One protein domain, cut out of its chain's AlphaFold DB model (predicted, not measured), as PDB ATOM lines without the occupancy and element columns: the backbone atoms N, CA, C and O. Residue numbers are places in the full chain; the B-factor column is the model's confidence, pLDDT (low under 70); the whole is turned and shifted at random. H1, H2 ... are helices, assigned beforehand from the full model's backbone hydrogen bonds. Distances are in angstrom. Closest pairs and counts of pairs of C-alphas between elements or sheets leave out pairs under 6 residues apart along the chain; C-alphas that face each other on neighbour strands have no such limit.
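Overview. This is residues 1216 to 1226 and 1254 to 1336 of the 1452 residues of an uncharacterized protein of Sporothrix schenckii (strain ATCC 58251 / de Perez 2211183) (UniProt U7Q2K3). Four helices, H1 to H4, run roughly side by side and make a loose bundle: H1 is between H2 and H3, and H4 is across from H1, on the open side between H2 and H3. H5 lies crosswise at one end, where it packs on residues 1298 to 1301 of H3. The printed part has 94 residues with five named helices, in order H1 to H5, and no named strand; the class is all helix. It is compact, with a radius of gyration of the C-alphas of 12.7 A and spans of 40 by 31 by 27 A.

Arrangement. Start at H2, residues 1276 to 1289. It forms a helical hairpin with H1, residues 1258 to 1269: they touch, closest at the C-alphas of Leu 1266 and Ala 1279, 5.3 A apart, at a shallow tilt of 26 degrees, opposite ways. Next look at H3, residues 1298 to 1310, which touches H1, closest at the C-alphas of Leu 1264 and Val 1304, 6.6 A apart, at a shallow tilt of 21 degrees, the same way. H4, residues 1315 to 1322, is near H2, and is close but not clearly touching H3, where the C-alphas of Leu 1308 and Arg 1318 are closest at 7.2 A. H5, residues 1328 to 1335, touches H3 with Pro 1298 closest to Val 1329, C-alphas 5.6 A apart, about perpendicular at 86 degrees. H2 and H5 are apart. In H1 to H5 every O i to N i+4 pair is within hydrogen-bond range.

Along the chain. Find C-alpha 1276 at (-17.211, -14.697, -20.170); from there H2 runs 19.5 A to C-alpha 1289. H3 spans 18.5 A and H1 16.1 A. H5 ends at C-alpha 1335, (-45.845, -1.258, -32.721).

Size, cuts and confidence. The C-alphas farthest apart, of Pro 1226 and Phe 1335, are 40.7 A apart. Residues 1227 to 1253 are not printed, a gap of 18.4 A between C-alphas 1226 and 1254. No link between helices is long. Confidence is under 70 at residues 1216 to 1226 and 1290 to 1291.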
ATOM      1  N   LYS A1216     -30.586  -3.096 -40.521       64.90
ATOM      2  CA  LYS A1216     -30.115  -2.291 -41.664       64.90
ATOM      3  C   LYS A1216     -28.777  -1.591 -41.365       64.90
ATOM      4  O   LYS A1216     -27.933  -1.482 -42.245       64.90
ATOM      5  N   THR A1217     -28.574  -1.145 -40.123       57.14
ATOM      6  CA  THR A1217     -27.374  -0.416 -39.679       57.14
ATOM      7  C   THR A1217     -26.186  -1.359 -39.464       57.14
ATOM      8  O   THR A1217     -26.255  -2.268 -38.633       57.14
ATOM      9  N   GLU A1218     -25.065  -1.123 -40.147       57.42
ATOM     10  CA  GLU A1218     -23.845  -1.914 -39.945       57.42
ATOM     11  C   GLU A1218     -23.081  -1.459 -38.689       57.42
ATOM     12  O   GLU A1218     -22.606  -0.328 -38.599       57.42
ATOM     13  N   LEU A1219     -22.944  -2.349 -37.698       60.35
ATOM     14  CA  LEU A1219     -22.163  -2.064 -36.489       60.35
ATOM     15  C   LEU A1219     -20.650  -2.207 -36.760       60.35
ATOM     16  O   LEU A1219     -20.230  -3.206 -37.352       60.35
ATOM     17  N   PRO A1220     -19.802  -1.282 -36.268       58.76
ATOM     18  CA  PRO A1220     -18.365  -1.323 -36.521       58.76
ATOM     19  C   PRO A1220     -17.698  -2.563 -35.903       58.76
ATOM     20  O   PRO A1220     -18.023  -3.013 -34.798       58.76
ATOM     21  N   ALA A1221     -16.724  -3.121 -36.625       58.43
ATOM     22  CA  ALA A1221     -16.095  -4.402 -36.309       58.43
ATOM     23  C   ALA A1221     -15.128  -4.324 -35.108       58.43
ATOM     24  O   ALA A1221     -13.915  -4.204 -35.268       58.43
ATOM     25  N   VAL A1222     -15.657  -4.437 -33.886       59.71
ATOM     26  CA  VAL A1222     -14.842  -4.460 -32.654       59.71
ATOM     27  C   VAL A1222     -14.186  -5.836 -32.452       59.71
ATOM     28  O   VAL A1222     -14.917  -6.812 -32.239       59.71
ATOM     29  N   PRO A1223     -12.845  -5.963 -32.478       58.65
ATOM     30  CA  PRO A1223     -12.168  -7.217 -32.149       58.65
ATOM     31  C   PRO A1223     -12.340  -7.560 -30.661       58.65
ATOM     32  O   PRO A1223     -12.459  -6.672 -29.818       58.65
ATOM     33  N   PHE A1224     -12.326  -8.851 -30.314       58.00
ATOM     34  CA  PHE A1224     -12.300  -9.269 -28.906       58.00
ATOM     35  C   PHE A1224     -11.047  -8.715 -28.209       58.00
ATOM     36  O   PHE A1224      -9.958  -8.754 -28.792       58.00
ATOM     37  N   ARG A1225     -11.178  -8.241 -26.959       57.11
ATOM     38  CA  ARG A1225     -10.038  -7.704 -26.197       57.11
ATOM     39  C   ARG A1225      -8.900  -8.742 -26.114       57.11
ATOM     40  O   ARG A1225      -9.171  -9.906 -25.793       57.11
ATOM     41  N   PRO A1226      -7.638  -8.357 -26.396       47.29
ATOM     42  CA  PRO A1226      -6.505  -9.273 -26.339       47.29
ATOM     43  C   PRO A1226      -6.250  -9.781 -24.913       47.29
ATOM     44  O   PRO A1226      -6.689  -9.215 -23.916       47.29
ATOM     45  N   LEU A1254     -19.910   2.090 -29.898       76.74
ATOM     46  CA  LEU A1254     -21.040   1.246 -30.302       76.74
ATOM     47  C   LEU A1254     -22.387   1.910 -29.967       76.74
ATOM     48  O   LEU A1254     -23.397   1.668 -30.637       76.74
ATOM     49  N   ASP A1255     -22.408   2.754 -28.935       83.66
ATOM     50  CA  ASP A1255     -23.556   3.571 -28.551       83.66
ATOM     51  C   ASP A1255     -23.118   4.931 -27.993       83.66
ATOM     52  O   ASP A1255     -22.016   5.061 -27.463       83.66
ATOM     53  N   ALA A1256     -23.983   5.938 -28.119       82.88
ATOM     54  CA  ALA A1256     -23.741   7.270 -27.573       82.88
ATOM     55  C   ALA A1256     -24.012   7.330 -26.059       82.88
ATOM     56  O   ALA A1256     -23.382   8.125 -25.360       82.88
ATOM     57  N   ASP A1257     -24.911   6.484 -25.539       85.56
ATOM     58  CA  ASP A1257     -25.092   6.336 -24.096       85.56
ATOM     59  C   ASP A1257     -23.979   5.447 -23.495       85.56
ATOM     60  O   ASP A1257     -23.753   4.326 -23.965       85.56
ATOM     61  N   PRO A1258     -23.279   5.892 -22.431       85.36
ATOM     62  CA  PRO A1258     -22.170   5.142 -21.839       85.36
ATOM     63  C   PRO A1258     -22.595   3.824 -21.165       85.36
ATOM     64  O   PRO A1258     -21.764   2.927 -21.005       85.36
ATOM     65  N   THR A1259     -23.866   3.676 -20.782       86.61
ATOM     66  CA  THR A1259     -24.429   2.432 -20.231       86.61
ATOM     67  C   THR A1259     -24.629   1.417 -21.350       86.61
ATOM     68  O   THR A1259     -24.142   0.290 -21.254       86.61
ATOM     69  N   ASN A1260     -25.259   1.836 -22.450       89.68
ATOM     70  CA  ASN A1260     -25.456   1.033 -23.655       89.68
ATOM     71  C   ASN A1260     -24.116   0.615 -24.277       89.68
ATOM     72  O   ASN A1260     -23.922  -0.566 -24.570       89.68
ATOM     73  N   GLN A1261     -23.158   1.543 -24.383       88.40
ATOM     74  CA  GLN A1261     -21.769   1.260 -24.760       88.40
ATOM     75  C   GLN A1261     -21.188   0.138 -23.892       88.40
ATOM     76  O   GLN A1261     -20.661  -0.843 -24.418       88.40
ATOM     77  N   ARG A1262     -21.313   0.239 -22.559       88.60
ATOM     78  CA  ARG A1262     -20.755  -0.765 -21.646       88.60
ATOM     79  C   ARG A1262     -21.475  -2.112 -21.734       88.60
ATOM     80  O   ARG A1262     -20.809  -3.141 -21.645       88.60
ATOM     81  N   ILE A1263     -22.792  -2.131 -21.945       90.41
ATOM     82  CA  ILE A1263     -23.563  -3.362 -22.176       90.41
ATOM     83  C   ILE A1263     -23.108  -4.037 -23.477       90.41
ATOM     84  O   ILE A1263     -22.843  -5.238 -23.472       90.41
ATOM     85  N   LEU A1264     -22.943  -3.284 -24.568       89.08
ATOM     86  CA  LEU A1264     -22.490  -3.823 -25.854       89.08
ATOM     87  C   LEU A1264     -21.034  -4.317 -25.792       89.08
ATOM     88  O   LEU A1264     -20.750  -5.405 -26.290       89.08
ATOM     89  N   GLU A1265     -20.131  -3.600 -25.114       88.57
ATOM     90  CA  GLU A1265     -18.778  -4.096 -24.808       88.57
ATOM     91  C   GLU A1265     -18.804  -5.413 -24.026       88.57
ATOM     92  O   GLU A1265     -18.060  -6.338 -24.344       88.57
ATOM     93  N   LEU A1266     -19.658  -5.512 -23.004       90.01
ATOM     94  CA  LEU A1266     -19.777  -6.718 -22.193       90.01
ATOM     95  C   LEU A1266     -20.356  -7.891 -22.990       90.01
ATOM     96  O   LEU A1266     -19.884  -9.012 -22.827       90.01
ATOM     97  N   VAL A1267     -21.323  -7.645 -23.880       89.55
ATOM     98  CA  VAL A1267     -21.826  -8.657 -24.821       89.55
ATOM     99  C   VAL A1267     -20.704  -9.132 -25.749       89.55
ATOM    100  O   VAL A1267     -20.548 -10.338 -25.920       89.55
ATOM    101  N   VAL A1268     -19.855  -8.234 -26.262       86.82
ATOM    102  CA  VAL A1268     -18.648  -8.616 -27.021       86.82
ATOM    103  C   VAL A1268     -17.687  -9.457 -26.167       86.82
ATOM    104  O   VAL A1268     -17.212 -10.496 -26.628       86.82
ATOM    105  N   ASP A1269     -17.432  -9.073 -24.914       87.33
ATOM    106  CA  ASP A1269     -16.551  -9.816 -24.002       87.33
ATOM    107  C   ASP A1269     -17.091 -11.229 -23.657       87.33
ATOM    108  O   ASP A1269     -16.295 -12.124 -23.359       87.33
ATOM    109  N   LEU A1270     -18.404 -11.499 -23.768       87.82
ATOM    110  CA  LEU A1270     -18.972 -12.851 -23.584       87.82
ATOM    111  C   LEU A1270     -18.452 -13.880 -24.598       87.82
ATOM    112  O   LEU A1270     -18.410 -15.068 -24.280       87.82
ATOM    113  N   GLY A1271     -18.030 -13.453 -25.794       81.67
ATOM    114  CA  GLY A1271     -17.449 -14.352 -26.799       81.67
ATOM    115  C   GLY A1271     -16.037 -14.836 -26.439       81.67
ATOM    116  O   GLY A1271     -15.519 -15.769 -27.050       81.67
ATOM    117  N   ASN A1272     -15.401 -14.237 -25.426       82.76
ATOM    118  CA  ASN A1272     -14.086 -14.637 -24.939       82.76
ATOM    119  C   ASN A1272     -14.220 -15.525 -23.689       82.76
ATOM    120  O   ASN A1272     -14.404 -15.050 -22.567       82.76
ATOM    121  N   MET A1273     -14.029 -16.835 -23.879       78.64
ATOM    122  CA  MET A1273     -14.139 -17.881 -22.847       78.64
ATOM    123  C   MET A1273     -13.283 -17.664 -21.581       78.64
ATOM    124  O   MET A1273     -13.549 -18.296 -20.558       78.64
ATOM    125  N   VAL A1274     -12.270 -16.789 -21.611       81.97
ATOM    126  CA  VAL A1274     -11.473 -16.429 -20.421       81.97
ATOM    127  C   VAL A1274     -12.232 -15.456 -19.511       81.97
ATOM    128  O   VAL A1274     -12.180 -15.588 -18.289       81.97
ATOM    129  N   ILE A1275     -12.954 -14.495 -20.094       85.10
ATOM    130  CA  ILE A1275     -13.622 -13.399 -19.374       85.10
ATOM    131  C   ILE A1275     -15.151 -13.525 -19.344       85.10
ATOM    132  O   ILE A1275     -15.776 -12.837 -18.545       85.10
ATOM    133  N   VAL A1276     -15.754 -14.454 -20.096       85.64
ATOM    134  CA  VAL A1276     -17.211 -14.697 -20.170       85.64
ATOM    135  C   VAL A1276     -17.920 -14.702 -18.807       85.64
ATOM    136  O   VAL A1276     -18.961 -14.073 -18.648       85.64
ATOM    137  N   LYS A1277     -17.335 -15.329 -17.774       87.55
ATOM    138  CA  LYS A1277     -17.908 -15.349 -16.413       87.55
ATOM    139  C   LYS A1277     -17.904 -13.978 -15.745       87.55
ATOM    140  O   LYS A1277     -18.848 -13.649 -15.031       87.55
ATOM    141  N   ARG A1278     -16.855 -13.184 -15.972       89.38
ATOM    142  CA  ARG A1278     -16.764 -11.803 -15.496       89.38
ATOM    143  C   ARG A1278     -17.758 -10.928 -16.257       89.38
ATOM    144  O   ARG A1278     -18.524 -10.224 -15.615       89.38
ATOM    145  N   ALA A1279     -17.805 -11.040 -17.584       90.23
ATOM    146  CA  ALA A1279     -18.711 -10.260 -18.423       90.23
ATOM    147  C   ALA A1279     -20.194 -10.525 -18.089       90.23
ATOM    148  O   ALA A1279     -20.943  -9.584 -17.842       90.23
ATOM    149  N   ALA A1280     -20.593 -11.794 -17.946       90.12
ATOM    150  CA  ALA A1280     -21.936 -12.169 -17.496       90.12
ATOM    151  C   ALA A1280     -22.250 -11.663 -16.074       90.12
ATOM    152  O   ALA A1280     -23.365 -11.219 -15.808       90.12
ATOM    153  N   SER A1281     -21.267 -11.680 -15.164       89.54
ATOM    154  CA  SER A1281     -21.442 -11.141 -13.806       89.54
ATOM    155  C   SER A1281     -21.589  -9.618 -13.800       89.54
ATOM    156  O   SER A1281     -22.385  -9.096 -13.026       89.54
ATOM    157  N   GLU A1282     -20.858  -8.900 -14.658       89.03
ATOM    158  CA  GLU A1282     -20.977  -7.445 -14.800       89.03
ATOM    159  C   GLU A1282     -22.310  -7.049 -15.467       89.03
ATOM    160  O   GLU A1282     -22.966  -6.137 -14.971       89.03
ATOM    161  N   LEU A1283     -22.793  -7.781 -16.483       90.62
ATOM    162  CA  LEU A1283     -24.135  -7.582 -17.068       90.62
ATOM    163  C   LEU A1283     -25.256  -7.801 -16.043       90.62
ATOM    164  O   LEU A1283     -26.145  -6.962 -15.894       90.62
ATOM    165  N   MET A1284     -25.183  -8.893 -15.278       88.36
ATOM    166  CA  MET A1284     -26.112  -9.141 -14.174       88.36
ATOM    167  C   MET A1284     -25.978  -8.081 -13.073       88.36
ATOM    168  O   MET A1284     -26.973  -7.736 -12.438       88.36
ATOM    169  N   HIS A1285     -24.790  -7.517 -12.839       88.11
ATOM    170  CA  HIS A1285     -24.630  -6.412 -11.897       88.11
ATOM    171  C   HIS A1285     -25.300  -5.126 -12.401       88.11
ATOM    172  O   HIS A1285     -25.994  -4.492 -11.612       88.11
ATOM    173  N   ILE A1286     -25.191  -4.792 -13.692       86.91
ATOM    174  CA  ILE A1286     -25.906  -3.665 -14.322       86.91
ATOM    175  C   ILE A1286     -27.425  -3.835 -14.148       86.91
ATOM    176  O   ILE A1286     -28.056  -2.973 -13.532       86.91
ATOM    177  N   LYS A1287     -27.998  -4.987 -14.546       85.24
ATOM    178  CA  LYS A1287     -29.443  -5.290 -14.398       85.24
ATOM    179  C   LYS A1287     -29.936  -5.179 -12.943       85.24
ATOM    180  O   LYS A1287     -31.077  -4.793 -12.708       85.24
ATOM    181  N   ASN A1288     -29.078  -5.469 -11.959       83.84
ATOM    182  CA  ASN A1288     -29.399  -5.354 -10.529       83.84
ATOM    183  C   ASN A1288     -29.128  -3.960  -9.914       83.84
ATOM    184  O   ASN A1288     -29.714  -3.642  -8.881       83.84
ATOM    185  N   LYS A1289     -28.230  -3.148 -10.489       78.94
ATOM    186  CA  LYS A1289     -27.768  -1.856  -9.935       78.94
ATOM    187  C   LYS A1289     -28.463  -0.652 -10.567       78.94
ATOM    188  O   LYS A1289     -28.886   0.248  -9.849       78.94
ATOM    189  N   GLU A1290     -28.558  -0.637 -11.892       68.31
ATOM    190  CA  GLU A1290     -29.266   0.384 -12.679       68.31
ATOM    191  C   GLU A1290     -30.706  -0.045 -13.019       68.31
ATOM    192  O   GLU A1290     -31.498   0.740 -13.540       68.31
ATOM    193  N   GLY A1291     -31.075  -1.275 -12.649       68.21
ATOM    194  CA  GLY A1291     -32.407  -1.832 -12.835       68.21
ATOM    195  C   GLY A1291     -32.659  -2.314 -14.263       68.21
ATOM    196  O   GLY A1291     -31.750  -2.495 -15.071       68.21
ATOM    197  N   ILE A1292     -33.937  -2.520 -14.579       73.79
ATOM    198  CA  ILE A1292     -34.390  -3.040 -15.880       73.79
ATOM    199  C   ILE A1292     -34.409  -1.922 -16.953       73.79
ATOM    200  O   ILE A1292     -34.631  -2.193 -18.124       73.79
ATOM    201  N   ALA A1293     -34.144  -0.659 -16.591       80.62
ATOM    202  CA  ALA A1293     -34.318   0.494 -17.480       80.62
ATOM    203  C   ALA A1293     -33.462   0.477 -18.772       80.62
ATOM    204  O   ALA A1293     -34.035   0.740 -19.829       80.62
ATOM    205  N   PRO A1294     -32.157   0.121 -18.771       83.27
ATOM    206  CA  PRO A1294     -31.404  -0.043 -20.024       83.27
ATOM    207  C   PRO A1294     -31.973  -1.194 -20.868       83.27
ATOM    208  O   PRO A1294     -32.172  -1.084 -22.074       83.27
ATOM    209  N   PHE A1295     -32.345  -2.279 -20.190       89.07
ATOM    210  CA  PHE A1295     -32.912  -3.501 -20.758       89.07
ATOM    211  C   PHE A1295     -34.402  -3.394 -21.143       89.07
ATOM    212  O   PHE A1295     -35.050  -4.407 -21.411       89.07
ATOM    213  N   ARG A1296     -34.938  -2.168 -21.203       88.34
ATOM    214  CA  ARG A1296     -36.255  -1.835 -21.765       88.34
ATOM    215  C   ARG A1296     -36.187  -1.076 -23.094       88.34
ATOM    216  O   ARG A1296     -37.232  -0.818 -23.664       88.34
ATOM    217  N   GLN A1297     -34.997  -0.740 -23.596       89.15
ATOM    218  CA  GLN A1297     -34.844   0.070 -24.809       89.15
ATOM    219  C   GLN A1297     -34.887  -0.786 -26.098       89.15
ATOM    220  O   GLN A1297     -33.973  -1.599 -26.302       89.15
ATOM    221  N   PRO A1298     -35.841  -0.563 -27.029       87.81
ATOM    222  CA  PRO A1298     -35.869  -1.221 -28.345       87.81
ATOM    223  C   PRO A1298     -34.573  -1.034 -29.146       87.81
ATOM    224  O   PRO A1298     -34.044  -1.988 -29.722       87.81
ATOM    225  N   ARG A1299     -34.007   0.183 -29.117       87.48
ATOM    226  CA  ARG A1299     -32.723   0.535 -29.753       87.48
ATOM    227  C   ARG A1299     -31.568  -0.360 -29.281       87.48
ATOM    228  O   ARG A1299     -30.841  -0.912 -30.111       87.48
ATOM    229  N   LEU A1300     -31.426  -0.562 -27.967       89.87
ATOM    230  CA  LEU A1300     -30.377  -1.417 -27.404       89.87
ATOM    231  C   LEU A1300     -30.585  -2.888 -27.790       89.87
ATOM    232  O   LEU A1300     -29.619  -3.560 -28.148       89.87
ATOM    233  N   PHE A1301     -31.825  -3.385 -27.766       90.53
ATOM    234  CA  PHE A1301     -32.130  -4.764 -28.156       90.53
ATOM    235  C   PHE A1301     -31.785  -5.037 -29.626       90.53
ATOM    236  O   PHE A1301     -31.101  -6.018 -29.916       90.53
ATOM    237  N   ARG A1302     -32.159  -4.134 -30.547       88.92
ATOM    238  CA  ARG A1302     -31.786  -4.216 -31.974       88.92
ATOM    239  C   ARG A1302     -30.254  -4.276 -32.150       88.92
ATOM    240  O   ARG A1302     -29.757  -5.129 -32.888       88.92
ATOM    241  N   LYS A1303     -29.485  -3.461 -31.409       88.14
ATOM    242  CA  LYS A1303     -28.005  -3.509 -31.415       88.14
ATOM    243  C   LYS A1303     -27.426  -4.794 -30.810       88.14
ATOM    244  O   LYS A1303     -26.468  -5.342 -31.355       88.14
ATOM    245  N   VAL A1304     -27.992  -5.304 -29.714       90.32
ATOM    246  CA  VAL A1304     -27.569  -6.577 -29.105       90.32
ATOM    247  C   VAL A1304     -27.849  -7.749 -30.045       90.32
ATOM    248  O   VAL A1304     -26.956  -8.573 -30.251       90.32
ATOM    249  N   LEU A1305     -29.022  -7.801 -30.685       88.57
ATOM    250  CA  LEU A1305     -29.342  -8.844 -31.660       88.57
ATOM    251  C   LEU A1305     -28.385  -8.805 -32.860       88.57
ATOM    252  O   LEU A1305     -27.882  -9.852 -33.249       88.57
ATOM    253  N   SER A1306     -28.032  -7.620 -33.368       86.42
ATOM    254  CA  SER A1306     -27.010  -7.473 -34.419       86.42
ATOM    255  C   SER A1306     -25.631  -8.019 -33.991       86.42
ATOM    256  O   SER A1306     -24.954  -8.693 -34.772       86.42
ATOM    257  N   GLN A1307     -25.223  -7.857 -32.723       85.52
ATOM    258  CA  GLN A1307     -24.009  -8.518 -32.212       85.52
ATOM    259  C   GLN A1307     -24.161 -10.054 -32.145       85.52
ATOM    260  O   GLN A1307     -23.197 -10.760 -32.455       85.52
ATOM    261  N   LEU A1308     -25.341 -10.582 -31.780       88.77
ATOM    262  CA  LEU A1308     -25.652 -12.025 -31.788       88.77
ATOM    263  C   LEU A1308     -25.779 -12.611 -33.213       88.77
ATOM    264  O   LEU A1308     -25.524 -13.801 -33.412       88.77
ATOM    265  N   GLU A1309     -26.151 -11.800 -34.203       87.75
ATOM    266  CA  GLU A1309     -26.167 -12.147 -35.627       87.75
ATOM    267  C   GLU A1309     -24.734 -12.207 -36.186       87.75
ATOM    268  O   GLU A1309     -24.342 -13.176 -36.837       87.75
ATOM    269  N   CYS A1310     -23.903 -11.208 -35.883       81.93
ATOM    270  CA  CYS A1310     -22.543 -11.135 -36.412       81.93
ATOM    271  C   CYS A1310     -21.570 -12.132 -35.755       81.93
ATOM    272  O   CYS A1310     -20.719 -12.717 -36.435       81.93
ATOM    273  N   ARG A1311     -21.677 -12.383 -34.444       82.04
ATOM    274  CA  ARG A1311     -20.699 -13.186 -33.676       82.04
ATOM    275  C   ARG A1311     -21.248 -14.547 -33.261       82.04
ATOM    276  O   ARG A1311     -22.457 -14.756 -33.201       82.04
ATOM    277  N   HIS A1312     -20.347 -15.499 -33.024       84.61
ATOM    278  CA  HIS A1312     -20.716 -16.824 -32.532       84.61
ATOM    279  C   HIS A1312     -20.913 -16.773 -31.015       84.61
ATOM    280  O   HIS A1312     -20.113 -16.160 -30.311       84.61
ATOM    281  N   TYR A1313     -21.991 -17.400 -30.545       88.59
ATOM    282  CA  TYR A1313     -22.323 -17.541 -29.131       88.59
ATOM    283  C   TYR A1313     -23.131 -18.834 -28.946       88.59
ATOM    284  O   TYR A1313     -24.158 -18.972 -29.625       88.59
ATOM    285  N   PRO A1314     -22.737 -19.725 -28.016       88.58
ATOM    286  CA  PRO A1314     -23.526 -20.894 -27.633       88.58
ATOM    287  C   PRO A1314     -24.938 -20.534 -27.156       88.58
ATOM    288  O   PRO A1314     -25.163 -19.449 -26.605       88.58
ATOM    289  N   LEU A1315     -25.875 -21.478 -27.288       91.38
ATOM    290  CA  LEU A1315     -27.293 -21.314 -26.933       91.38
ATOM    291  C   LEU A1315     -27.515 -20.741 -25.523       91.38
ATOM    292  O   LEU A1315     -28.347 -19.857 -25.329       91.38
ATOM    293  N   SER A1316     -26.729 -21.198 -24.544       90.70
ATOM    294  CA  SER A1316     -26.802 -20.737 -23.153       90.70
ATOM    295  C   SER A1316     -26.400 -19.270 -22.969       90.70
ATOM    296  O   SER A1316     -26.941 -18.604 -22.088       90.70
ATOM    297  N   ILE A1317     -25.500 -18.744 -23.807       91.51
ATOM    298  CA  ILE A1317     -25.126 -17.324 -23.809       91.51
ATOM    299  C   ILE A1317     -26.192 -16.501 -24.538       91.51
ATOM    300  O   ILE A1317     -26.585 -15.459 -24.020       91.51
ATOM    301  N   ARG A1318     -26.716 -16.984 -25.677       92.66
ATOM    302  CA  ARG A1318     -27.834 -16.334 -26.397       92.66
ATOM    303  C   ARG A1318     -29.043 -16.138 -25.484       92.66
ATOM    304  O   ARG A1318     -29.508 -15.012 -25.339       92.66
ATOM    305  N   ARG A1319     -29.477 -17.217 -24.818       92.24
ATOM    306  CA  ARG A1319     -30.544 -17.198 -23.810       92.24
ATOM    307  C   ARG A1319     -30.231 -16.195 -22.699       92.24
ATOM    308  O   ARG A1319     -30.967 -15.237 -22.533       92.24
ATOM    309  N   MET A1320     -29.086 -16.333 -22.024       92.14
ATOM    310  CA  MET A1320     -28.711 -15.456 -20.905       92.14
ATOM    311  C   MET A1320     -28.666 -13.962 -21.266       92.14
ATOM    312  O   MET A1320     -29.008 -13.147 -20.416       92.14
ATOM    313  N   VAL A1321     -28.268 -13.599 -22.493       91.99
ATOM    314  CA  VAL A1321     -28.247 -12.204 -22.974       91.99
ATOM    315  C   VAL A1321     -29.647 -11.686 -23.302       91.99
ATOM    316  O   VAL A1321     -29.961 -10.549 -22.956       91.99
ATOM    317  N   LEU A1322     -30.487 -12.491 -23.955       91.98
ATOM    318  CA  LEU A1322     -31.843 -12.084 -24.335       91.98
ATOM    319  C   LEU A1322     -32.780 -12.039 -23.109       91.98
ATOM    320  O   LEU A1322     -33.517 -11.070 -22.960       91.98
ATOM    321  N   ASP A1323     -32.618 -12.957 -22.146       90.46
ATOM    322  CA  ASP A1323     -33.272 -12.962 -20.821       90.46
ATOM    323  C   ASP A1323     -32.900 -11.739 -19.936       90.46
ATOM    324  O   ASP A1323     -33.439 -11.543 -18.834       90.46
ATOM    325  N   LEU A1324     -31.955 -10.884 -20.364       90.62
ATOM    326  CA  LEU A1324     -31.727  -9.595 -19.705       90.62
ATOM    327  C   LEU A1324     -32.860  -8.604 -19.992       90.62
ATOM    328  O   LEU A1324     -33.173  -7.811 -19.100       90.62
ATOM    329  N   PHE A1325     -33.491  -8.679 -21.162       91.95
ATOM    330  CA  PHE A1325     -34.506  -7.730 -21.613       91.95
ATOM    331  C   PHE A1325     -35.894  -8.002 -21.027       91.95
ATOM    332  O   PHE A1325     -36.207  -9.105 -20.577       91.95
ATOM    333  N   ASP A1326     -36.707  -6.951 -20.970       86.64
ATOM    334  CA  ASP A1326     -38.113  -7.034 -20.575       86.64
ATOM    335  C   ASP A1326     -38.961  -7.536 -21.762       86.64
ATOM    336  O   ASP A1326     -38.761  -7.038 -22.873       86.64
ATOM    337  N   PRO A1327     -39.923  -8.464 -21.585       84.21
ATOM    338  CA  PRO A1327     -40.833  -8.870 -22.661       84.21
ATOM    339  C   PRO A1327     -41.554  -7.697 -23.346       84.21
ATOM    340  O   PRO A1327     -41.845  -7.774 -24.542       84.21
ATOM    341  N   SER A1328     -41.764  -6.570 -22.645       84.56
ATOM    342  CA  SER A1328     -42.344  -5.357 -23.241       84.56
ATOM    343  C   SER A1328     -41.537  -4.797 -24.422       84.56
ATOM    344  O   SER A1328     -42.103  -4.117 -25.274       84.56
ATOM    345  N   VAL A1329     -40.234  -5.088 -24.506       89.38
ATOM    346  CA  VAL A1329     -39.348  -4.605 -25.578       89.38
ATOM    347  C   VAL A1329     -39.804  -5.097 -26.949       89.38
ATOM    348  O   VAL A1329     -39.757  -4.334 -27.910       89.38
ATOM    349  N   MET A1330     -40.300  -6.334 -27.053       88.40
ATOM    350  CA  MET A1330     -40.811  -6.845 -28.328       88.40
ATOM    351  C   MET A1330     -42.079  -6.122 -28.780       88.40
ATOM    352  O   MET A1330     -42.249  -5.913 -29.977       88.40
ATOM    353  N   ARG A1331     -42.930  -5.671 -27.849       87.91
ATOM    354  CA  ARG A1331     -44.107  -4.857 -28.180       87.91
ATOM    355  C   ARG A1331     -43.692  -3.491 -28.737       87.91
ATOM    356  O   ARG A1331     -44.142  -3.126 -29.818       87.91
ATOM    357  N   GLY A1332     -42.750  -2.813 -28.076       85.81
ATOM    358  CA  GLY A1332     -42.191  -1.540 -28.551       85.81
ATOM    359  C   GLY A1332     -41.430  -1.646 -29.883       85.81
ATOM    360  O   GLY A1332     -41.424  -0.700 -30.662       85.81
ATOM    361  N   ILE A1333     -40.833  -2.804 -30.195       86.30
ATOM    362  CA  ILE A1333     -40.212  -3.067 -31.508       86.30
ATOM    363  C   ILE A1333     -41.250  -3.220 -32.626       86.30
ATOM    364  O   ILE A1333     -40.936  -2.865 -33.759       86.30
ATOM    365  N   VAL A1334     -42.426  -3.772 -32.314       85.43
ATOM    366  CA  VAL A1334     -43.439  -4.227 -33.282       85.43
ATOM    367  C   VAL A1334     -44.527  -3.187 -33.561       85.43
ATOM    368  O   VAL A1334     -45.035  -3.146 -34.677       85.43
ATOM    369  N   PHE A1335     -44.863  -2.346 -32.580       83.61
ATOM    370  CA  PHE A1335     -45.845  -1.258 -32.721       83.61
ATOM    371  C   PHE A1335     -45.234   0.147 -32.610       83.61
ATOM    372  O   PHE A1335     -45.969   1.125 -32.537       83.61
ATOM    373  N   GLU A1336     -43.899   0.241 -32.579       72.03
ATOM    374  CA  GLU A1336     -43.137   1.502 -32.620       72.03
ATOM    375  C   GLU A1336     -43.514   2.507 -31.505       72.03
ATOM    376  O   GLU A1336     -43.404   3.720 -31.666       72.03
TER     377      GLU A1336